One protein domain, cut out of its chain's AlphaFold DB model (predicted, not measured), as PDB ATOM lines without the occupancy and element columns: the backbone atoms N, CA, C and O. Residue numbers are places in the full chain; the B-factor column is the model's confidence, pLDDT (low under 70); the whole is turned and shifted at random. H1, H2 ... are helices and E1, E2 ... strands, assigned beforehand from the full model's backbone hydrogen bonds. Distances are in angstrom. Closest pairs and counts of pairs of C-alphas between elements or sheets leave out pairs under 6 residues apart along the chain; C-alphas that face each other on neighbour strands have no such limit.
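Overview. This is residues 28 to 44 and 66 to 219 of the 791 residues of the protein "Subtilisin-like protein" of Neocallimastix californiae (UniProt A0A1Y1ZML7). This is a rod whose middle stretch is a two-layer slab, a strongly twisted sheet of four strands with H5 and H10 over one face. H1, H2 and H3 cluster at one end, with H4 between them and the slab, and the small helices H6 to H9 gather toward the other. The printed part has 171 residues, with ten named helices and four named strands in the order E1, H1 to H9, E2, E3, H10, E4; the sheet runs E2, E3, E1, E4, antiparallel throughout. The class is mixed; the whole is only just loose, close to compact, with a radius of gyration of the C-alphas of 18.9 A and spans of 58 by 28 by 26 A.

Arrangement. Begin at E1, residues 30 to 36, an inner strand. Its antiparallel neighbours are E3, residues 191 to 198, where N 34 and O 194 are 2.8 A apart, and the edge strand E4, residues 212 to 217, where N 35 and O 214 are 2.9 A apart. E2, residues 182 to 188, forms a hairpin with E3; N 185 and O 193 are 2.9 A apart. Look along H1, residues 72 to 80, to Ile 79: its C-alpha is 5.5 A from that of Gln 102 in H3, residues 96 to 103, and these helices touch at a steep tilt of 54 degrees. H2, residues 84 to 90, forms a helical hairpin with H3, C-alphas 84 and 99 being 5.8 A apart. H4, residues 115 to 122, only grazes the sheet with residues 119 to 122. H5, residues 126 to 142, is over E3 at a height over the sheet of 9.3 A. H6, residues 144 to 147, is close to but not clearly touching H7, residues 155 to 162, with C-alphas 144 and 161 7.5 A apart. H8, residues 169 to 173, touches H5, with C-alphas 134 and 169 6.0 A apart; H9, residues 176 to 179, only just touches H7, with 3 pairs of C-alphas within 8 A, the closest 157 and 178 at 5.7 A. H10, residues 200 to 206, is on the same face as H5. E3, H10 and E4 make a split strand-helix-strand unit, two strands running the same way with E1 between them, its crossover right-handed. Every O i to N i+4 pair is within hydrogen-bond range in H1, H2, H4, H5, H7, H8 and H10; H3 has 0 of 4, but 5 of 5 O i to N i+3 pairs.

Along the chain. Find C-alpha 30 at (53.122, 76.997, 94.774); E1 runs 18.4 A from there. H5 runs 24.2 A from C-alpha 126 at (66.332, 67.123, 114.990). E2 measures 18.3 A and E3 19.9 A; E4 ends at C-alpha 217, (56.903, 81.982, 98.024).

Size, cuts and confidence. The C-alphas of Asn 110 and Lys 149 are the farthest apart, at 60.0 A. Residues 45 to 65 are not printed, and C-alphas 44 and 66 stand 12.2 A apart across the cut. The link from H3 to H4 is long, with 11 residues. Confidence is under 70 at 17 residues, among them 39 to 44 and 66 to 70.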
ATOM      1  N   ASN A  28      46.536  77.223  91.604       75.94
ATOM      2  CA  ASN A  28      47.127  78.235  92.486       75.94
ATOM      3  C   ASN A  28      48.209  77.664  93.428       75.94
ATOM      4  O   ASN A  28      48.638  78.357  94.350       75.94
ATOM      5  N   ASN A  29      48.621  76.404  93.255       87.94
ATOM      6  CA  ASN A  29      49.560  75.733  94.151       87.94
ATOM      7  C   ASN A  29      51.001  76.155  93.844       87.94
ATOM      8  O   ASN A  29      51.409  76.243  92.682       87.94
ATOM      9  N   LYS A  30      51.784  76.411  94.890       91.75
ATOM     10  CA  LYS A  30      53.122  76.997  94.774       91.75
ATOM     11  C   LYS A  30      54.101  76.390  95.759       91.75
ATOM     12  O   LYS A  30      53.718  75.817  96.776       91.75
ATOM     13  N   PHE A  31      55.383  76.549  95.461       92.88
ATOM     14  CA  PHE A  31      56.443  76.213  96.394       92.88
ATOM     15  C   PHE A  31      56.708  77.358  97.370       92.88
ATOM     16  O   PHE A  31      56.732  78.528  96.989       92.88
ATOM     17  N   TYR A  32      56.922  77.001  98.633       94.31
ATOM     18  CA  TYR A  32      57.187  77.927  99.726       94.31
ATOM     19  C   TYR A  32      58.442  77.527 100.501       94.31
ATOM     20  O   TYR A  32      58.670  76.353 100.805       94.31
ATOM     21  N   ILE A  33      59.218  78.542 100.871       94.75
ATOM     22  CA  ILE A  33      60.331  78.498 101.813       94.75
ATOM     23  C   ILE A  33      59.766  78.830 103.197       94.75
ATOM     24  O   ILE A  33      59.342  79.958 103.467       94.75
ATOM     25  N   ILE A  34      59.730  77.832 104.074       94.81
ATOM     26  CA  ILE A  34      59.144  77.919 105.412       94.81
ATOM     27  C   ILE A  34      60.264  77.850 106.443       94.81
ATOM     28  O   ILE A  34      60.938  76.829 106.554       94.81
ATOM     29  N   SER A  35      60.430  78.886 107.258       93.00
ATOM     30  CA  SER A  35      61.380  78.851 108.372       93.00
ATOM     31  C   SER A  35      60.676  78.455 109.663       93.00
ATOM     32  O   SER A  35      59.741  79.129 110.099       93.00
ATOM     33  N   ILE A  36      61.148  77.387 110.309       91.38
ATOM     34  CA  ILE A  36      60.650  76.927 111.612       91.38
ATOM     35  C   ILE A  36      61.687  77.109 112.720       91.38
ATOM     36  O   ILE A  36      62.889  77.000 112.481       91.38
ATOM     37  N   LYS A  37      61.216  77.334 113.949       87.50
ATOM     38  CA  LYS A  37      62.052  77.574 115.137       87.50
ATOM     39  C   LYS A  37      61.606  76.711 116.324       87.50
ATOM     40  O   LYS A  37      60.410  76.613 116.588       87.50
ATOM     41  N   ASP A  38      62.546  76.085 117.046       84.44
ATOM     42  CA  ASP A  38      62.232  75.176 118.170       84.44
ATOM     43  C   ASP A  38      61.828  75.946 119.431       84.44
ATOM     44  O   ASP A  38      62.665  76.422 120.192       84.44
ATOM     45  N   SER A  39      60.523  76.051 119.672       65.75
ATOM     46  CA  SER A  39      59.962  76.841 120.768       65.75
ATOM     47  C   SER A  39      60.083  76.218 122.163       65.75
ATOM     48  O   SER A  39      59.791  76.891 123.153       65.75
ATOM     49  N   ASN A  40      60.510  74.953 122.283       61.19
ATOM     50  CA  ASN A  40      60.503  74.232 123.564       61.19
ATOM     51  C   ASN A  40      61.648  74.628 124.512       61.19
ATOM     52  O   ASN A  40      61.631  74.217 125.672       61.19
ATOM     53  N   GLU A  41      62.635  75.398 124.044       52.88
ATOM     54  CA  GLU A  41      63.758  75.883 124.863       52.88
ATOM     55  C   GLU A  41      63.602  77.333 125.345       52.88
ATOM     56  O   GLU A  41      64.381  77.787 126.184       52.88
ATOM     57  N   TYR A  42      62.583  78.058 124.875       54.00
ATOM     58  CA  TYR A  42      62.418  79.473 125.198       54.00
ATOM     59  C   TYR A  42      61.491  79.673 126.396       54.00
ATOM     60  O   TYR A  42      60.303  79.349 126.368       54.00
ATOM     61  N   SER A  43      62.027  80.252 127.472       44.59
ATOM     62  CA  SER A  43      61.219  80.703 128.599       44.59
ATOM     63  C   SER A  43      60.464  81.985 128.241       44.59
ATOM     64  O   SER A  43      61.048  83.068 128.160       44.59
ATOM     65  N   PHE A  44      59.138  81.883 128.126       43.66
ATOM     66  CA  PHE A  44      58.209  83.014 128.222       43.66
ATOM     67  C   PHE A  44      58.123  83.518 129.675       43.66
ATOM     68  O   PHE A  44      57.046  83.552 130.261       43.66
ATOM     69  N   ARG A  66      53.587  85.710 117.775       55.12
ATOM     70  CA  ARG A  66      54.470  85.124 116.758       55.12
ATOM     71  C   ARG A  66      55.912  85.469 117.111       55.12
ATOM     72  O   ARG A  66      56.170  86.543 117.663       55.12
ATOM     73  N   PHE A  67      56.829  84.550 116.837       61.22
ATOM     74  CA  PHE A  67      58.246  84.822 117.021       61.22
ATOM     75  C   PHE A  67      58.665  85.955 116.093       61.22
ATOM     76  O   PHE A  67      58.405  85.915 114.892       61.22
ATOM     77  N   THR A  68      59.322  86.960 116.660       60.81
ATOM     78  CA  THR A  68      60.064  87.938 115.874       60.81
ATOM     79  C   THR A  68      61.260  87.202 115.258       60.81
ATOM     80  O   THR A  68      61.988  86.540 116.010       60.81
ATOM     81  N   PRO A  69      61.466  87.255 113.927       62.94
ATOM     82  CA  PRO A  69      62.680  86.728 113.319       62.94
ATOM     83  C   PRO A  69      63.901  87.335 114.016       62.94
ATOM     84  O   PRO A  69      64.004  88.553 114.130       62.94
ATOM     85  N   LEU A  70      64.810  86.497 114.523       69.31
ATOM     86  CA  LEU A  70      66.036  86.999 115.136       69.31
ATOM     87  C   LEU A  70      66.971  87.527 114.047       69.31
ATOM     88  O   LEU A  70      67.440  86.752 113.205       69.31
ATOM     89  N   HIS A  71      67.268  88.826 114.098       72.88
ATOM     90  CA  HIS A  71      68.398  89.393 113.375       72.88
ATOM     91  C   HIS A  71      69.689  89.073 114.117       72.88
ATOM     92  O   HIS A  71      69.770  89.142 115.342       72.88
ATOM     93  N   PHE A  72      70.727  88.714 113.369       73.62
ATOM     94  CA  PHE A  72      71.983  88.287 113.972       73.62
ATOM     95  C   PHE A  72      72.625  89.388 114.840       73.62
ATOM     96  O   PHE A  72      73.065  89.111 115.955       73.62
ATOM     97  N   ASN A  73      72.624  90.638 114.366       74.94
ATOM     98  CA  ASN A  73      73.167  91.769 115.125       74.94
ATOM     99  C   ASN A  73      72.450  91.950 116.468       74.94
ATOM    100  O   ASN A  73      73.096  92.231 117.475       74.94
ATOM    101  N   ASP A  74      71.143  91.694 116.511       80.25
ATOM    102  CA  ASP A  74      70.374  91.723 117.750       80.25
ATOM    103  C   ASP A  74      70.838  90.626 118.705       80.25
ATOM    104  O   ASP A  74      71.111  90.906 119.869       80.25
ATOM    105  N   VAL A  75      71.012  89.395 118.213       80.94
ATOM    106  CA  VAL A  75      71.525  88.273 119.015       80.94
ATOM    107  C   VAL A  75      72.908  88.592 119.584       80.94
ATOM    108  O   VAL A  75      73.153  88.383 120.772       80.94
ATOM    109  N   LYS A  76      73.806  89.143 118.764       80.25
ATOM    110  CA  LYS A  76      75.158  89.543 119.176       80.25
ATOM    111  C   LYS A  76      75.123  90.630 120.250       80.25
ATOM    112  O   LYS A  76      75.816  90.488 121.257       80.25
ATOM    113  N   ASN A  77      74.307  91.666 120.067       84.38
ATOM    114  CA  ASN A  77      74.173  92.767 121.022       84.38
ATOM    115  C   ASN A  77      73.569  92.286 122.343       84.38
ATOM    116  O   ASN A  77      74.134  92.549 123.400       84.38
ATOM    117  N   ILE A  78      72.508  91.480 122.287       86.38
ATOM    118  CA  ILE A  78      71.866  90.867 123.456       86.38
ATOM    119  C   ILE A  78      72.872  90.035 124.256       86.38
ATOM    120  O   ILE A  78      73.033  90.238 125.457       86.38
ATOM    121  N   ILE A  79      73.592  89.127 123.590       85.81
ATOM    122  CA  ILE A  79      74.563  88.241 124.244       85.81
ATOM    123  C   ILE A  79      75.733  89.042 124.835       85.81
ATOM    124  O   ILE A  79      76.237  88.700 125.902       85.81
ATOM    125  N   LYS A  80      76.166  90.137 124.206       84.81
ATOM    126  CA  LYS A  80      77.272  90.963 124.723       84.81
ATOM    127  C   LYS A  80      76.848  92.003 125.770       84.81
ATOM    128  O   LYS A  80      77.699  92.467 126.526       84.81
ATOM    129  N   SER A  81      75.572  92.373 125.830       86.06
ATOM    130  CA  SER A  81      75.090  93.484 126.656       86.06
ATOM    131  C   SER A  81      75.004  93.125 128.135       86.06
ATOM    132  O   SER A  81      74.279  92.215 128.528       86.06
ATOM    133  N   LYS A  82      75.639  93.916 129.006       83.94
ATOM    134  CA  LYS A  82      75.476  93.786 130.470       83.94
ATOM    135  C   LYS A  82      74.008  93.914 130.917       83.94
ATOM    136  O   LYS A  82      73.656  93.420 131.986       83.94
ATOM    137  N   HIS A  83      73.155  94.523 130.089       88.31
ATOM    138  CA  HIS A  83      71.718  94.691 130.301       88.31
ATOM    139  C   HIS A  83      70.884  93.857 129.312       88.31
ATOM    140  O   HIS A  83      69.877  94.325 128.792       88.31
ATOM    141  N   CYS A  84      71.271  92.600 129.074       87.12
ATOM    142  CA  CYS A  84      70.646  91.692 128.104       87.12
ATOM    143  C   CYS A  84      69.099  91.647 128.130       87.12
ATOM    144  O   CYS A  84      68.460  91.653 127.081       87.12
ATOM    145  N   LEU A  85      68.464  91.655 129.310       86.19
ATOM    146  CA  LEU A  85      66.995  91.655 129.405       86.19
ATOM    147  C   LEU A  85      66.352  92.958 128.898       86.19
ATOM    148  O   LEU A  85      65.230  92.918 128.391       86.19
ATOM    149  N   ASN A  86      67.049  94.093 129.016       85.62
ATOM    150  CA  ASN A  86      66.586  95.368 128.467       85.62
ATOM    151  C   ASN A  86      66.650  95.334 126.938       85.62
ATOM    152  O   ASN A  86      65.643  95.620 126.304       85.62
ATOM    153  N   GLU A  87      67.761  94.859 126.363       85.19
ATOM    154  CA  GLU A  87      67.916  94.681 124.908       85.19
ATOM    155  C   GLU A  87      66.809  93.804 124.313       85.19
ATOM    156  O   GLU A  87      66.189  94.144 123.307       85.19
ATOM    157  N   ILE A  88      66.511  92.675 124.965       82.56
ATOM    158  CA  ILE A  88      65.439  91.763 124.546       82.56
ATOM    159  C   ILE A  88      64.084  92.476 124.543       82.56
ATOM    160  O   ILE A  88      63.290  92.300 123.615       82.56
ATOM    161  N   LYS A  89      63.815  93.288 125.570       82.69
ATOM    162  CA  LYS A  89      62.566  94.039 125.704       82.69
ATOM    163  C   LYS A  89      62.457  95.147 124.657       82.69
ATOM    164  O   LYS A  89      61.404  95.267 124.036       82.69
ATOM    165  N   GLU A  90      63.517  95.923 124.455       83.69
ATOM    166  CA  GLU A  90      63.582  97.012 123.470       83.69
ATOM    167  C   GLU A  90      63.396  96.493 122.046       83.69
ATOM    168  O   GLU A  90      62.629  97.058 121.270       83.69
ATOM    169  N   LYS A  91      64.009  95.350 121.729       77.44
ATOM    170  CA  LYS A  91      63.923  94.710 120.409       77.44
ATOM    171  C   LYS A  91      62.684  93.828 120.235       77.44
ATOM    172  O   LYS A  91      62.520  93.198 119.193       77.44
ATOM    173  N   ASN A  92      61.803  93.770 121.239       75.38
ATOM    174  CA  ASN A  92      60.588  92.948 121.240       75.38
ATOM    175  C   ASN A  92      60.870  91.476 120.862       75.38
ATOM    176  O   ASN A  92      60.144  90.848 120.081       75.38
ATOM    177  N   ILE A  93      61.964  90.936 121.400       75.12
ATOM    178  CA  ILE A  93      62.389  89.552 121.209       75.12
ATOM    179  C   ILE A  93      61.770  88.694 122.311       75.12
ATOM    180  O   ILE A  93      61.823  89.016 123.493       75.12
ATOM    181  N   ASN A  94      61.176  87.565 121.928       70.00
ATOM    182  CA  ASN A  94      60.490  86.664 122.860       70.00
ATOM    183  C   ASN A  94      61.386  85.483 123.283       70.00
ATOM    184  O   ASN A  94      60.919  84.349 123.352       70.00
ATOM    185  N   ASP A  95      62.676  85.737 123.524       74.00
ATOM    186  CA  ASP A  95      63.677  84.713 123.847       74.00
ATOM    187  C   ASP A  95      64.667  85.212 124.909       74.00
ATOM    188  O   ASP A  95      65.705  85.800 124.610       74.00
ATOM    189  N   THR A  96      64.336  84.954 126.176       76.69
ATOM    190  CA  THR A  96      65.180  85.295 127.336       76.69
ATOM    191  C   THR A  96      66.366  84.352 127.525       76.69
ATOM    192  O   THR A  96      67.298  84.680 128.263       76.69
ATOM    193  N   SER A  97      66.375  83.203 126.839       76.69
ATOM    194  CA  SER A  97      67.444  82.210 126.963       76.69
ATOM    195  C   SER A  97      68.769  82.713 126.388       76.69
ATOM    196  O   SER A  97      69.827  82.290 126.851       76.69
ATOM    197  N   LEU A  98      68.724  83.694 125.475       81.38
ATOM    198  CA  LEU A  98      69.905  84.368 124.934       81.38
ATOM    199  C   LEU A  98      70.803  84.957 126.039       81.38
ATOM    200  O   LEU A  98      72.028  84.914 125.920       81.38
ATOM    201  N   CYS A  99      70.227  85.414 127.158       84.56
ATOM    202  CA  CYS A  99      70.999  85.923 128.296       84.56
ATOM    203  C   CYS A  99      71.774  84.835 129.052       84.56
ATOM    204  O   CYS A  99      72.715  85.133 129.787       84.56
ATOM    205  N   ASN A 100      71.432  83.557 128.878       83.75
ATOM    206  CA  ASN A 100      72.196  82.472 129.490       83.75
ATOM    207  C   ASN A 100      73.558  82.297 128.807       83.75
ATOM    208  O   ASN A 100      74.526  81.914 129.465       83.75
ATOM    209  N   PHE A 101      73.666  82.649 127.521       85.06
ATOM    210  CA  PHE A 101      74.916  82.537 126.767       85.06
ATOM    211  C   PHE A 101      75.996  83.522 127.223       85.06
ATOM    212  O   PHE A 101      77.173  83.287 126.969       85.06
ATOM    213  N   GLN A 102      75.631  84.560 127.978       81.56
ATOM    214  CA  GLN A 102      76.584  85.485 128.605       81.56
ATOM    215  C   GLN A 102      77.537  84.791 129.573       81.56
ATOM    216  O   GLN A 102      78.694  85.176 129.711       81.56
ATOM    217  N   LYS A 103      77.030  83.762 130.256       79.25
ATOM    218  CA  LYS A 103      77.770  82.982 131.253       79.25
ATOM    219  C   LYS A 103      78.429  81.749 130.640       79.25
ATOM    220  O   LYS A 103      79.083  80.979 131.340       79.25
ATOM    221  N   ASP A 104      78.239  81.546 129.343       80.62
ATOM    222  CA  ASP A 104      78.699  80.373 128.636       80.62
ATOM    223  C   ASP A 104      80.072  80.625 128.014       80.62
ATOM    224  O   ASP A 104      80.196  81.171 126.916       80.62
ATOM    225  N   GLY A 105      81.117  80.175 128.712       78.50
ATOM    226  CA  GLY A 105      82.506  80.335 128.273       78.50
ATOM    227  C   GLY A 105      82.843  79.666 126.932       78.50
ATOM    228  O   GLY A 105      83.922  79.905 126.391       78.50
ATOM    229  N   THR A 106      81.951  78.831 126.378       83.56
ATOM    230  CA  THR A 106      82.118  78.266 125.026       83.56
ATOM    231  C   THR A 106      81.616  79.196 123.925       83.56
ATOM    232  O   THR A 106      82.105  79.108 122.799       83.56
ATOM    233  N   ILE A 107      80.672  80.088 124.239       84.94
ATOM    234  CA  ILE A 107      80.102  81.060 123.298       84.94
ATOM    235  C   ILE A 107      80.792  82.413 123.423       84.94
ATOM    236  O   ILE A 107      81.077  83.039 122.408       84.94
ATOM    237  N   LEU A 108      81.096  82.857 124.639       81.81
ATOM    238  CA  LEU A 108      81.809  84.104 124.877       81.81
ATOM    239  C   LEU A 108      83.141  83.820 125.559       81.81
ATOM    240  O   LEU A 108      83.189  83.424 126.722       81.81
ATOM    241  N   LYS A 109      84.237  84.070 124.839       75.50
ATOM    242  CA  LYS A 109      85.599  83.980 125.374       75.50
ATOM    243  C   LYS A 109      86.302  85.316 125.160       75.50
ATOM    244  O   LYS A 109      86.469  85.748 124.024       75.50
ATOM    245  N   ASN A 110      86.684  85.980 126.252       72.12
ATOM    246  CA  ASN A 110      87.314  87.310 126.242       72.12
ATOM    247  C   ASN A 110      86.520  88.356 125.424       72.12
ATOM    248  O   ASN A 110      87.091  89.104 124.639       72.12
ATOM    249  N   GLY A 111      85.184  88.356 125.532       69.94
ATOM    250  CA  GLY A 111      84.305  89.280 124.794       69.94
ATOM    251  C   GLY A 111      84.128  88.979 123.294       69.94
ATOM    252  O   GLY A 111      83.280  89.595 122.639       69.94
ATOM    253  N   LYS A 112      84.867  88.007 122.740       76.31
ATOM    254  CA  LYS A 112      84.673  87.509 121.373       76.31
ATOM    255  C   LYS A 112      83.616  86.406 121.354       76.31
ATOM    256  O   LYS A 112      83.624  85.502 122.190       76.31
ATOM    257  N   LEU A 113      82.706  86.508 120.387       83.69
ATOM    258  CA  LEU A 113      81.630  85.549 120.169       83.69
ATOM    259  C   LEU A 113      82.154  84.387 119.318       83.69
ATOM    260  O   LEU A 113      82.646  84.603 118.214       83.69
ATOM    261  N   ASN A 114      82.024  83.159 119.807       87.38
ATOM    262  CA  ASN A 114      82.247  81.960 119.014       87.38
ATOM    263  C   ASN A 114      80.971  81.642 118.227       87.38
ATOM    264  O   ASN A 114      80.067  80.968 118.729       87.38
ATOM    265  N   PHE A 115      80.905  82.146 116.994       85.12
ATOM    266  CA  PHE A 115      79.737  81.998 116.129       85.12
ATOM    267  C   PHE A 115      79.374  80.527 115.871       85.12
ATOM    268  O   PHE A 115      78.212  80.152 115.995       85.12
ATOM    269  N   VAL A 116      80.366  79.671 115.602       85.25
ATOM    270  CA  VAL A 116      80.145  78.242 115.313       85.25
ATOM    271  C   VAL A 116      79.489  77.528 116.499       85.25
ATOM    272  O   VAL A 116      78.576  76.720 116.320       85.25
ATOM    273  N   GLN A 117      79.921  77.828 117.727       88.19
ATOM    274  CA  GLN A 117      79.297  77.263 118.927       88.19
ATOM    275  C   GLN A 117      77.909  77.851 119.183       88.19
ATOM    276  O   GLN A 117      77.013  77.106 119.576       88.19
ATOM    277  N   LEU A 118      77.715  79.152 118.948       86.75
ATOM    278  CA  LEU A 118      76.408  79.795 119.085       86.75
ATOM    279  C   LEU A 118      75.384  79.169 118.133       86.75
ATOM    280  O   LEU A 118      74.324  78.736 118.577       86.75
ATOM    281  N   GLU A 119      75.715  79.072 116.847       86.19
ATOM    282  CA  GLU A 119      74.840  78.473 115.841       86.19
ATOM    283  C   GLU A 119      74.498  77.024 116.194       86.19
ATOM    284  O   GLU A 119      73.337  76.631 116.144       86.19
ATOM    285  N   LYS A 120      75.480  76.237 116.649       88.06
ATOM    286  CA  LYS A 120      75.233  74.860 117.091       88.06
ATOM    287  C   LYS A 120      74.218  74.771 118.237       88.06
ATOM    288  O   LYS A 120      73.488  73.783 118.296       88.06
ATOM    289  N   LYS A 121      74.191  75.746 119.152       86.81
ATOM    290  CA  LYS A 121      73.239  75.769 120.278       86.81
ATOM    291  C   LYS A 121      71.871  76.308 119.894       86.81
ATOM    292  O   LYS A 121      70.886  75.840 120.443       86.81
ATOM    293  N   LEU A 122      71.818  77.270 118.979       86.19
ATOM    294  CA  LEU A 122      70.561  77.856 118.519       86.19
ATOM    295  C   LEU A 122      69.835  76.981 117.494       86.19
ATOM    296  O   LEU A 122      68.614  77.073 117.381       86.19
ATOM    297  N   LYS A 123      70.564  76.120 116.776       88.75
ATOM    298  CA  LYS A 123      70.007  75.245 115.746       88.75
ATOM    299  C   LYS A 123      68.833  74.408 116.288       88.75
ATOM    300  O   LYS A 123      69.018  73.678 117.268       88.75
ATOM    301  N   PRO A 124      67.660  74.425 115.622       90.31
ATOM    302  CA  PRO A 124      66.516  73.610 116.019       90.31
ATOM    303  C   PRO A 124      66.864  72.124 116.153       90.31
ATOM    304  O   PRO A 124      67.572  71.549 115.318       90.31
ATOM    305  N   LYS A 125      66.349  71.468 117.199       90.31
ATOM    306  CA  LYS A 125      66.686  70.065 117.475       90.31
ATOM    307  C   LYS A 125      66.111  69.136 116.402       90.31
ATOM    308  O   LYS A 125      64.934  69.271 116.064       90.31
ATOM    309  N   PRO A 126      66.835  68.078 115.986       91.69
ATOM    310  CA  PRO A 126      66.332  67.123 114.990       91.69
ATOM    311  C   PRO A 126      64.972  66.506 115.353       91.69
ATOM    312  O   PRO A 126      64.108  66.334 114.501       91.69
ATOM    313  N   LYS A 127      64.734  66.230 116.646       90.94
ATOM    314  CA  LYS A 127      63.444  65.705 117.129       90.94
ATOM    315  C   LYS A 127      62.291  66.699 116.932       90.94
ATOM    316  O   LYS A 127      61.175  66.275 116.645       90.94
ATOM    317  N   PHE A 128      62.547  67.994 117.112       91.50
ATOM    318  CA  PHE A 128      61.563  69.047 116.869       91.50
ATOM    319  C   PHE A 128      61.283  69.187 115.369       91.50
ATOM    320  O   PHE A 128      60.120  69.147 114.973       91.50
ATOM    321  N   VAL A 129      62.332  69.259 114.544       91.81
ATOM    322  CA  VAL A 129      62.207  69.378 113.080       91.81
ATOM    323  C   VAL A 129      61.412  68.208 112.507       91.81
ATOM    324  O   VAL A 129      60.409  68.423 111.833       91.81
ATOM    325  N   LYS A 130      61.755  66.971 112.887       89.88
ATOM    326  CA  LYS A 130      61.021  65.765 112.479       89.88
ATOM    327  C   LYS A 130      59.536  65.817 112.860       89.88
ATOM    328  O   LYS A 130      58.681  65.420 112.075       89.88
ATOM    329  N   LYS A 131      59.207  66.335 114.049       89.56
ATOM    330  CA  LYS A 131      57.808  66.506 114.478       89.56
ATOM    331  C   LYS A 131      57.060  67.511 113.595       89.56
ATOM    332  O   LYS A 131      55.898  67.270 113.282       89.56
ATOM    333  N   GLN A 132      57.701  68.614 113.203       91.38
ATOM    334  CA  GLN A 132      57.083  69.594 112.302       91.38
ATOM    335  C   GLN A 132      56.936  69.054 110.880       91.38
ATOM    336  O   GLN A 132      55.877  69.227 110.288       91.38
ATOM    337  N   MET A 133      57.936  68.330 110.372       91.06
ATOM    338  CA  MET A 133      57.857  67.649 109.075       91.06
ATOM    339  C   MET A 133      56.661  66.694 109.016       91.06
ATOM    340  O   MET A 133      55.864  66.774 108.085       91.06
ATOM    341  N   ASN A 134      56.466  65.862 110.045       87.56
ATOM    342  CA  ASN A 134      55.304  64.972 110.120       87.56
ATOM    343  C   ASN A 134      53.983  65.752 110.146       87.56
ATOM    344  O   ASN A 134      53.049  65.391 109.441       87.56
ATOM    345  N   LYS A 135      53.919  66.856 110.899       89.31
ATOM    346  CA  LYS A 135      52.730  67.716 110.952       89.31
ATOM    347  C   LYS A 135      52.418  68.374 109.602       89.31
ATOM    348  O   LYS A 135      51.254  68.534 109.251       89.31
ATOM    349  N   PHE A 136      53.431  68.795 108.850       91.50
ATOM    350  CA  PHE A 136      53.222  69.370 107.519       91.50
ATOM    351  C   PHE A 136      52.789  68.297 106.523       91.50
ATOM    352  O   PHE A 136      51.869  68.538 105.748       91.50
ATOM    353  N   ALA A 137      53.377  67.100 106.598       87.69
ATOM    354  CA  ALA A 137      52.934  65.955 105.812       87.69
ATOM    355  C   ALA A 137      51.464  65.611 106.107       87.69
ATOM    356  O   ALA A 137      50.688  65.459 105.171       87.69
ATOM    357  N   GLU A 138      51.067  65.566 107.384       84.88
ATOM    358  CA  GLU A 138      49.671  65.399 107.822       84.88
ATOM    359  C   GLU A 138      48.744  66.426 107.158       84.88
ATOM    360  O   GLU A 138      47.791  66.045 106.486       84.88
ATOM    361  N   LEU A 139      49.064  67.719 107.272       89.19
ATOM    362  CA  LEU A 139      48.244  68.791 106.702       89.19
ATOM    363  C   LEU A 139      48.098  68.674 105.178       89.19
ATOM    364  O   LEU A 139      46.982  68.790 104.672       89.19
ATOM    365  N   ILE A 140      49.200  68.420 104.462       86.75
ATOM    366  CA  ILE A 140      49.200  68.242 103.001       86.75
ATOM    367  C   ILE A 140      48.322  67.049 102.606       86.75
ATOM    368  O   ILE A 140      47.518  67.145 101.681       86.75
ATOM    369  N   LEU A 141      48.451  65.928 103.319       80.50
ATOM    370  CA  LEU A 141      47.679  64.716 103.044       80.50
ATOM    371  C   LEU A 141      46.189  64.893 103.354       80.50
ATOM    372  O   LEU A 141      45.358  64.362 102.614       80.50
ATOM    373  N   ASP A 142      45.843  65.634 104.405       83.31
ATOM    374  CA  ASP A 142      44.453  65.902 104.790       83.31
ATOM    375  C   ASP A 142      43.731  66.815 103.788       83.31
ATOM    376  O   ASP A 142      42.524  66.675 103.601       83.31
ATOM    377  N   HIS A 143      44.463  67.683 103.082       85.06
ATOM    378  CA  HIS A 143      43.923  68.583 102.052       85.06
ATOM    379  C   HIS A 143      44.286  68.114 100.640       85.06
ATOM    380  O   HIS A 143      44.419  68.916  99.721       85.06
ATOM    381  N   ILE A 144      44.440  66.802 100.442       75.56
ATOM    382  CA  ILE A 144      44.903  66.252  99.162       75.56
ATOM    383  C   ILE A 144      44.048  66.677  97.961       75.56
ATOM    384  O   ILE A 144      44.533  66.788  96.834       75.56
ATOM    385  N   ASP A 145      42.767  66.936  98.196       78.94
ATOM    386  CA  ASP A 145      41.841  67.297  97.136       78.94
ATOM    387  C   ASP A 145      42.225  68.618  96.453       78.94
ATOM    388  O   ASP A 145      41.894  68.809  95.283       78.94
ATOM    389  N   THR A 146      43.023  69.475  97.110       82.31
ATOM    390  CA  THR A 146      43.546  70.718  96.516       82.31
ATOM    391  C   THR A 146      44.604  70.492  95.434       82.31
ATOM    392  O   THR A 146      45.044  71.450  94.806       82.31
ATOM    393  N   TYR A 147      45.022  69.246  95.203       79.25
ATOM    394  CA  TYR A 147      46.041  68.888  94.213       79.25
ATOM    395  C   TYR A 147      45.518  67.983  93.085       79.25
ATOM    396  O   TYR A 147      46.293  67.478  92.266       79.25
ATOM    397  N   GLN A 148      44.207  67.727  93.028       68.62
ATOM    398  CA  GLN A 148      43.619  66.915  91.964       68.62
ATOM    399  C   GLN A 148      43.779  67.646  90.620       68.62
ATOM    400  O   GLN A 148      43.058  68.607  90.367       68.62
ATOM    401  N   LYS A 149      44.670  67.137  89.748       69.62
ATOM    402  CA  LYS A 149      45.105  67.704  88.442       69.62
ATOM    403  C   LYS A 149      46.307  68.653  88.507       69.62
ATOM    404  O   LYS A 149      46.420  69.561  87.691       69.62
ATOM    405  N   ASP A 150      47.193  68.453  89.472       74.56
ATOM    406  CA  ASP A 150      48.457  69.178  89.540       74.56
ATOM    407  C   ASP A 150      49.623  68.374  88.969       74.56
ATOM    408  O   ASP A 150      49.941  67.294  89.467       74.56
ATOM    409  N   ASP A 151      50.265  68.916  87.932       69.50
ATOM    410  CA  ASP A 151      51.408  68.301  87.249       69.50
ATOM    411  C   ASP A 151      52.635  68.176  88.171       69.50
ATOM    412  O   ASP A 151      53.500  67.324  87.944       69.50
ATOM    413  N   ALA A 152      52.709  68.977  89.244       67.69
ATOM    414  CA  ALA A 152      53.737  68.835  90.274       67.69
ATOM    415  C   ALA A 152      53.534  67.574  91.138       67.69
ATOM    416  O   ALA A 152      54.487  67.071  91.742       67.69
ATOM    417  N   ILE A 153      52.316  67.022  91.179       75.62
ATOM    418  CA  ILE A 153      51.985  65.801  91.915       75.62
ATOM    419  C   ILE A 153      52.035  64.594  90.976       75.62
ATOM    420  O   ILE A 153      51.061  64.229  90.317       75.62
ATOM    421  N   THR A 154      53.186  63.919  90.971       74.38
ATOM    422  CA  THR A 154      53.387  62.681  90.199       74.38
ATOM    423  C   THR A 154      52.388  61.578  90.583       74.38
ATOM    424  O   THR A 154      51.919  61.520  91.721       74.38
ATOM    425  N   GLU A 155      52.112  60.638  89.671       74.88
ATOM    426  CA  GLU A 155      51.254  59.471  89.956       74.88
ATOM    427  C   GLU A 155      51.726  58.663  91.178       74.88
ATOM    428  O   GLU A 155      50.908  58.104  91.912       74.88
ATOM    429  N   GLU A 156      53.038  58.628  91.427       74.44
ATOM    430  CA  GLU A 156      53.631  57.988  92.601       74.44
ATOM    431  C   GLU A 156      53.231  58.706  93.894       74.44
ATOM    432  O   GLU A 156      52.765  58.065  94.838       74.44
ATOM    433  N   VAL A 157      53.307  60.039  93.906       76.25
ATOM    434  CA  VAL A 157      52.834  60.865  95.023       76.25
ATOM    435  C   VAL A 157      51.329  60.651  95.235       76.25
ATOM    436  O   VAL A 157      50.909  60.365  96.355       76.25
ATOM    437  N   GLN A 158      50.526  60.615  94.165       74.62
ATOM    438  CA  GLN A 158      49.091  60.289  94.251       74.62
ATOM    439  C   GLN A 158      48.818  58.864  94.771       74.62
ATOM    440  O   GLN A 158      47.793  58.612  95.409       74.62
ATOM    441  N   SER A 159      49.687  57.899  94.468       76.75
ATOM    442  CA  SER A 159      49.582  56.510  94.938       76.75
ATOM    443  C   SER A 159      49.879  56.401  96.434       76.75
ATOM    444  O   SER A 159      49.105  55.788  97.172       76.75
ATOM    445  N   LEU A 160      50.942  57.063  96.901       73.38
ATOM    446  CA  LEU A 160      51.273  57.179  98.327       73.38
ATOM    447  C   LEU A 160      50.136  57.850  99.095       73.38
ATOM    448  O   LEU A 160      49.705  57.362 100.137       73.38
ATOM    449  N   MET A 161      49.578  58.917  98.524       71.25
ATOM    450  CA  MET A 161      48.444  59.645  99.088       71.25
ATOM    451  C   MET A 161      47.184  58.778  99.205       71.25
ATOM    452  O   MET A 161      46.468  58.882 100.199       71.25
ATOM    453  N   ARG A 162      46.937  57.870  98.250       73.44
ATOM    454  CA  ARG A 162      45.828  56.898  98.310       73.44
ATOM    455  C   ARG A 162      46.027  55.811  99.371       73.44
ATOM    456  O   ARG A 162      45.039  55.321  99.908       73.44
ATOM    457  N   LYS A 163      47.273  55.455  99.697       74.81
ATOM    458  CA  LYS A 163      47.628  54.427 100.697       74.81
ATOM    459  C   LYS A 163      47.928  54.992 102.089       74.81
ATOM    460  O   LYS A 163      48.378  54.260 102.965       74.81
ATOM    461  N   ARG A 164      47.660  56.280 102.327       73.50
ATOM    462  CA  ARG A 164      48.026  56.976 103.574       73.50
ATOM    463  C   ARG A 164      47.478  56.338 104.855       73.50
ATOM    464  O   ARG A 164      48.091  56.471 105.901       73.50
ATOM    465  N   SER A 165      46.342  55.637 104.788       72.81
ATOM    466  CA  SER A 165      45.765  54.923 105.939       72.81
ATOM    467  C   SER A 165      46.533  53.655 106.329       72.81
ATOM    468  O   SER A 165      46.265  53.086 107.383       72.81
ATOM    469  N   GLU A 166      47.451  53.195 105.477       78.56
ATOM    470  CA  GLU A 166      48.208  51.946 105.621       78.56
ATOM    471  C   GLU A 166      49.704  52.187 105.897       78.56
ATOM    472  O   GLU A 166      50.446  51.234 106.125       78.56
ATOM    473  N   MET A 167      50.153  53.445 105.879       74.06
ATOM    474  CA  MET A 167      51.558  53.836 106.011       74.06
ATOM    475  C   MET A 167      51.745  54.771 107.201       74.06
ATOM    476  O   MET A 167      50.876  55.590 107.501       74.06
ATOM    477  N   SER A 168      52.893  54.690 107.875       76.06
ATOM    478  CA  SER A 168      53.228  55.717 108.857       76.06
ATOM    479  C   SER A 168      53.595  57.021 108.141       76.06
ATOM    480  O   SER A 168      54.121  57.007 107.027       76.06
ATOM    481  N   TYR A 169      53.386  58.167 108.792       71.00
ATOM    482  CA  TYR A 169      53.853  59.453 108.255       71.00
ATOM    483  C   TYR A 169      55.367  59.485 108.027       71.00
ATOM    484  O   TYR A 169      55.846  60.241 107.188       71.00
ATOM    485  N   GLU A 170      56.116  58.653 108.751       70.81
ATOM    486  CA  GLU A 170      57.554  58.496 108.567       70.81
ATOM    487  C   GLU A 170      57.893  57.734 107.279       70.81
ATOM    488  O   GLU A 170      58.842  58.093 106.590       70.81
ATOM    489  N   ASP A 171      57.091  56.742 106.889       77.62
ATOM    490  CA  ASP A 171      57.264  56.050 105.605       77.62
ATOM    491  C   ASP A 171      56.929  56.969 104.423       77.62
ATOM    492  O   ASP A 171      57.567  56.900 103.374       77.62
ATOM    493  N   ILE A 172      55.940  57.852 104.598       75.12
ATOM    494  CA  ILE A 172      55.542  58.826 103.576       75.12
ATOM    495  C   ILE A 172      56.594  59.931 103.445       75.12
ATOM    496  O   ILE A 172      56.999  60.251 102.332       75.12
ATOM    497  N   SER A 173      57.070  60.498 104.557       69.38
ATOM    498  CA  SER A 173      58.056  61.588 104.523       69.38
ATOM    499  C   SER A 173      59.428  61.146 104.014       69.38
ATOM    500  O   SER A 173      60.127  61.945 103.397       69.38
ATOM    501  N   ASN A 174      59.793  59.875 104.204       75.31
ATOM    502  CA  ASN A 174      61.028  59.300 103.667       75.31
ATOM    503  C   ASN A 174      60.911  58.839 102.203       75.31
ATOM    504  O   ASN A 174      61.903  58.387 101.628       75.31
ATOM    505  N   ASN A 175      59.728  58.911 101.586       84.31
ATOM    506  CA  ASN A 175      59.567  58.531 100.189       84.31
ATOM    507  C   ASN A 175      60.185  59.583  99.246       84.31
ATOM    508  O   ASN A 175      59.941  60.781  99.378       84.31
ATOM    509  N   GLU A 176      60.934  59.121  98.242       82.50
ATOM    510  CA  GLU A 176      61.638  59.983  97.285       82.50
ATOM    511  C   GLU A 176      60.692  60.905  96.499       82.50
ATOM    512  O   GLU A 176      60.969  62.094  96.339       82.50
ATOM    513  N   ALA A 177      59.550  60.400  96.042       81.75
ATOM    514  CA  ALA A 177      58.586  61.193  95.295       81.75
ATOM    515  C   ALA A 177      57.901  62.243  96.183       81.75
ATOM    516  O   ALA A 177      57.751  63.388  95.761       81.75
ATOM    517  N   PHE A 178      57.552  61.893  97.428       83.56
ATOM    518  CA  PHE A 178      56.979  62.848  98.386       83.56
ATOM    519  C   PHE A 178      58.001  63.911  98.823       83.56
ATOM    520  O   PHE A 178      57.648  65.080  98.983       83.56
ATOM    521  N   SER A 179      59.287  63.556  98.914       84.00
ATOM    522  CA  SER A 179      60.359  64.505  99.246       84.00
ATOM    523  C   SER A 179      60.470  65.672  98.252       84.00
ATOM    524  O   SER A 179      60.933  66.754  98.615       84.00
ATOM    525  N   LYS A 180      59.977  65.506  97.014       84.31
ATOM    526  CA  LYS A 180      59.928  66.576  96.001       84.31
ATOM    527  C   LYS A 180      58.928  67.683  96.342       84.31
ATOM    528  O   LYS A 180      59.090  68.795  95.851       84.31
ATOM    529  N   ILE A 181      57.922  67.392  97.170       87.81
ATOM    530  CA  ILE A 181      56.887  68.352  97.584       87.81
ATOM    531  C   ILE A 181      56.982  68.753  99.055       87.81
ATOM    532  O   ILE A 181      56.361  69.735  99.441       87.81
ATOM    533  N   LEU A 182      57.740  68.026  99.880       91.06
ATOM    534  CA  LEU A 182      58.035  68.404 101.260       91.06
ATOM    535  C   LEU A 182      59.431  67.909 101.648       91.06
ATOM    536  O   LEU A 182      59.658  66.707 101.748       91.06
ATOM    537  N   THR A 183      60.357  68.828 101.913       90.94
ATOM    538  CA  THR A 183      61.752  68.502 102.248       90.94
ATOM    539  C   THR A 183      62.292  69.421 103.340       90.94
ATOM    540  O   THR A 183      62.107  70.636 103.291       90.94
ATOM    541  N   GLU A 184      63.012  68.846 104.307       92.38
ATOM    542  CA  GLU A 184      63.905  69.607 105.187       92.38
ATOM    543  C   GLU A 184      65.119  70.053 104.367       92.38
ATOM    544  O   GLU A 184      65.839  69.213 103.829       92.38
ATOM    545  N   ALA A 185      65.339  71.363 104.245       90.62
ATOM    546  CA  ALA A 185      66.411  71.898 103.419       90.62
ATOM    547  C   ALA A 185      67.737  71.988 104.186       90.62
ATOM    548  O   ALA A 185      68.596  71.115 104.083       90.62
ATOM    549  N   PHE A 186      67.906  73.047 104.972       91.38
ATOM    550  CA  PHE A 186      69.092  73.291 105.789       91.38
ATOM    551  C   PHE A 186      68.703  74.119 107.020       91.38
ATOM    552  O   PHE A 186      67.584  74.624 107.128       91.38
ATOM    553  N   SER A 187      69.628  74.265 107.967       91.25
ATOM    554  CA  SER A 187      69.438  75.147 109.123       91.25
ATOM    555  C   SER A 187      70.410  76.306 109.058       91.25
ATOM    556  O   SER A 187      71.581  76.110 108.741       91.25
ATOM    557  N   VAL A 188      69.938  77.488 109.432       87.81
ATOM    558  CA  VAL A 188      70.764  78.683 109.566       87.81
ATOM    559  C   VAL A 188      70.443  79.353 110.896       87.81
ATOM    560  O   VAL A 188      69.299  79.728 111.162       87.81
ATOM    561  N   LEU A 189      71.458  79.500 111.748       86.06
ATOM    562  CA  LEU A 189      71.333  80.093 113.080       86.06
ATOM    563  C   LEU A 189      70.272  79.361 113.938       86.06
ATOM    564  O   LEU A 189      70.509  78.243 114.381       86.06
ATOM    565  N   ASP A 190      69.115  79.981 114.181       85.31
ATOM    566  CA  ASP A 190      68.019  79.514 115.042       85.31
ATOM    567  C   ASP A 190      66.807  78.972 114.268       85.31
ATOM    568  O   ASP A 190      65.774  78.672 114.870       85.31
ATOM    569  N   VAL A 191      66.904  78.864 112.940       90.00
ATOM    570  CA  VAL A 191      65.815  78.364 112.095       90.00
ATOM    571  C   VAL A 191      66.248  77.173 111.249       90.00
ATOM    572  O   VAL A 191      67.404  77.060 110.838       90.00
ATOM    573  N   THR A 192      65.295  76.292 110.963       93.44
ATOM    574  CA  THR A 192      65.409  75.267 109.921       93.44
ATOM    575  C   THR A 192      64.469  75.634 108.788       93.44
ATOM    576  O   THR A 192      63.292  75.903 109.026       93.44
ATOM    577  N   VAL A 193      64.998  75.650 107.571       94.69
ATOM    578  CA  VAL A 193      64.244  75.894 106.347       94.69
ATOM    579  C   VAL A 193      63.619  74.581 105.889       94.69
ATOM    580  O   VAL A 193      64.302  73.569 105.731       94.69
ATOM    581  N   ILE A 194      62.312  74.604 105.672       95.19
ATOM    582  CA  ILE A 194      61.523  73.539 105.066       95.19
ATOM    583  C   ILE A 194      61.004  74.058 103.732       95.19
ATOM    584  O   ILE A 194      60.483  75.167 103.648       95.19
ATOM    585  N   TYR A 195      61.133  73.245 102.694       94.56
ATOM    586  CA  TYR A 195      60.595  73.527 101.375       94.56
ATOM    587  C   TYR A 195      59.332  72.703 101.159       94.56
ATOM    588  O   TYR A 195      59.381  71.478 101.300       94.56
ATOM    589  N   ALA A 196      58.212  73.356 100.852       93.88
ATOM    590  CA  ALA A 196      56.928  72.676 100.702       93.88
ATOM    591  C   ALA A 196      56.116  73.195  99.513       93.88
ATOM    592  O   ALA A 196      56.052  74.401  99.282       93.88
ATOM    593  N   TYR A 197      55.451  72.289  98.798       92.12
ATOM    594  CA  TYR A 197      54.477  72.602  97.756       92.12
ATOM    595  C   TYR A 197      53.076  72.680  98.358       92.12
ATOM    596  O   TYR A 197      52.508  71.668  98.776       92.12
ATOM    597  N   LEU A 198      52.515  73.882  98.438       92.44
ATOM    598  CA  LEU A 198      51.284  74.159  99.169       92.44
ATOM    599  C   LEU A 198      50.210  74.738  98.252       92.44
ATOM    600  O   LEU A 198      50.496  75.551  97.372       92.44
ATOM    601  N   SER A 199      48.960  74.372  98.527       90.31
ATOM    602  CA  SER A 199      47.808  75.141  98.066       90.31
ATOM    603  C   SER A 199      47.650  76.436  98.860       90.31
ATOM    604  O   SER A 199      48.177  76.578  99.965       90.31
ATOM    605  N   GLU A 200      46.895  77.390  98.316       88.75
ATOM    606  CA  GLU A 200      46.617  78.671  98.978       88.75
ATOM    607  C   GLU A 200      45.968  78.481 100.365       88.75
ATOM    608  O   GLU A 200      46.291  79.188 101.324       88.75
ATOM    609  N   GLU A 201      45.089  77.485 100.503       89.12
ATOM    610  CA  GLU A 201      44.474  77.111 101.779       89.12
ATOM    611  C   GLU A 201      45.522  76.631 102.794       89.12
ATOM    612  O   GLU A 201      45.593  77.147 103.914       89.12
ATOM    613  N   LEU A 202      46.388  75.699 102.390       92.12
ATOM    614  CA  LEU A 202      47.447  75.167 103.247       92.12
ATOM    615  C   LEU A 202      48.481  76.223 103.623       92.12
ATOM    616  O   LEU A 202      48.893  76.285 104.781       92.12
ATOM    617  N   TYR A 203      48.865  77.084 102.681       93.62
ATOM    618  CA  TYR A 203      49.706  78.247 102.950       93.62
ATOM    619  C   TYR A 203      49.107  79.105 104.070       93.62
ATOM    620  O   TYR A 203      49.807  79.452 105.028       93.62
ATOM    621  N   ASN A 204      47.802  79.389 104.002       90.94
ATOM    622  CA  ASN A 204      47.123  80.207 105.002       90.94
ATOM    623  C   ASN A 204      47.090  79.565 106.396       90.94
ATOM    624  O   ASN A 204      47.180  80.281 107.394       90.94
ATOM    625  N   ILE A 205      47.022  78.235 106.468       91.69
ATOM    626  CA  ILE A 205      47.109  77.475 107.721       91.69
ATOM    627  C   ILE A 205      48.546  77.479 108.258       91.69
ATOM    628  O   ILE A 205      48.779  77.804 109.425       91.69
ATOM    629  N   ILE A 206      49.520  77.115 107.418       92.38
ATOM    630  CA  ILE A 206      50.914  76.888 107.819       92.38
ATOM    631  C   ILE A 206      51.588  78.188 108.250       92.38
ATOM    632  O   ILE A 206      52.232  78.210 109.299       92.38
ATOM    633  N   LYS A 207      51.399  79.286 107.508       90.50
ATOM    634  CA  LYS A 207      52.019  80.591 107.815       90.50
ATOM    635  C   LYS A 207      51.606  81.158 109.184       90.50
ATOM    636  O   LYS A 207      52.256  82.061 109.708       90.50
ATOM    637  N   ASP A 208      50.503  80.661 109.745       87.62
ATOM    638  CA  ASP A 208      49.928  81.109 111.013       87.62
ATOM    639  C   ASP A 208      50.247  80.152 112.184       87.62
ATOM    640  O   ASP A 208      49.861  80.420 113.329       87.62
ATOM    641  N   LEU A 209      50.977  79.056 111.935       86.88
ATOM    642  CA  LEU A 209      51.414  78.128 112.978       86.88
ATOM    643  C   LEU A 209      52.411  78.792 113.948       86.88
ATOM    644  O   LEU A 209      53.251  79.587 113.538       86.88
ATOM    645  N   PRO A 210      52.375  78.441 115.249       81.25
ATOM    646  CA  PRO A 210      53.134  79.153 116.280       81.25
ATOM    647  C   PRO A 210      54.655  79.025 116.149       81.25
ATOM    648  O   PRO A 210      55.369  79.908 116.615       81.25
ATOM    649  N   ASP A 211      55.135  77.936 115.550       85.62
ATOM    650  CA  ASP A 211      56.564  77.646 115.402       85.62
ATOM    651  C   ASP A 211      57.101  78.006 114.002       85.62
ATOM    652  O   ASP A 211      58.266  77.742 113.705       85.62
ATOM    653  N   VAL A 212      56.252  78.588 113.145       87.88
ATOM    654  CA  VAL A 212      56.611  79.103 111.819       87.88
ATOM    655  C   VAL A 212      56.947  80.587 111.952       87.88
ATOM    656  O   VAL A 212      56.142  81.385 112.431       87.88
ATOM    657  N   VAL A 213      58.164  80.943 111.552       86.62
ATOM    658  CA  VAL A 213      58.707  82.308 111.609       86.62
ATOM    659  C   VAL A 213      58.359  83.075 110.334       86.62
ATOM    660  O   VAL A 213      57.940  84.229 110.395       86.62
ATOM    661  N   SER A 214      58.503  82.419 109.186       89.12
ATOM    662  CA  SER A 214      58.223  82.956 107.854       89.12
ATOM    663  C   SER A 214      57.759  81.833 106.932       89.12
ATOM    664  O   SER A 214      58.082  80.661 107.135       89.12
ATOM    665  N   CYS A 215      56.971  82.206 105.931       92.00
ATOM    666  CA  CYS A 215      56.487  81.331 104.872       92.00
ATOM    667  C   CYS A 215      56.437  82.185 103.604       92.00
ATOM    668  O   CYS A 215      55.493  82.952 103.416       92.00
ATOM    669  N   ASN A 216      57.505  82.137 102.813       91.00
ATOM    670  CA  ASN A 216      57.697  82.981 101.636       91.00
ATOM    671  C   ASN A 216      57.570  82.126 100.376       91.00
ATOM    672  O   ASN A 216      58.048  80.996 100.360       91.00
ATOM    673  N   GLU A 217      56.924  82.643  99.335       91.81
ATOM    674  CA  GLU A 217      56.903  81.982  98.024       91.81
ATOM    675  C   GLU A 217      58.336  81.850  97.487       91.81
ATOM    676  O   GLU A 217      59.139  82.774  97.633       91.81
ATOM    677  N   ASP A 218      58.662  80.704  96.893       91.69
ATOM    678  CA  ASP A 218      59.932  80.532  96.193       91.69
ATOM    679  C   ASP A 218      59.866  81.264  94.851       91.69
ATOM    680  O   ASP A 218      59.065  80.933  93.976       91.69
ATOM    681  N   VAL A 219      60.679  82.307  94.722       88.31
ATOM    682  CA  VAL A 219      60.680  83.210  93.569       88.31
ATOM    683  C   VAL A 219      61.929  82.996  92.726       88.31
ATOM    684  O   VAL A 219      62.996  82.662  93.243       88.31
TER     685      VAL A 219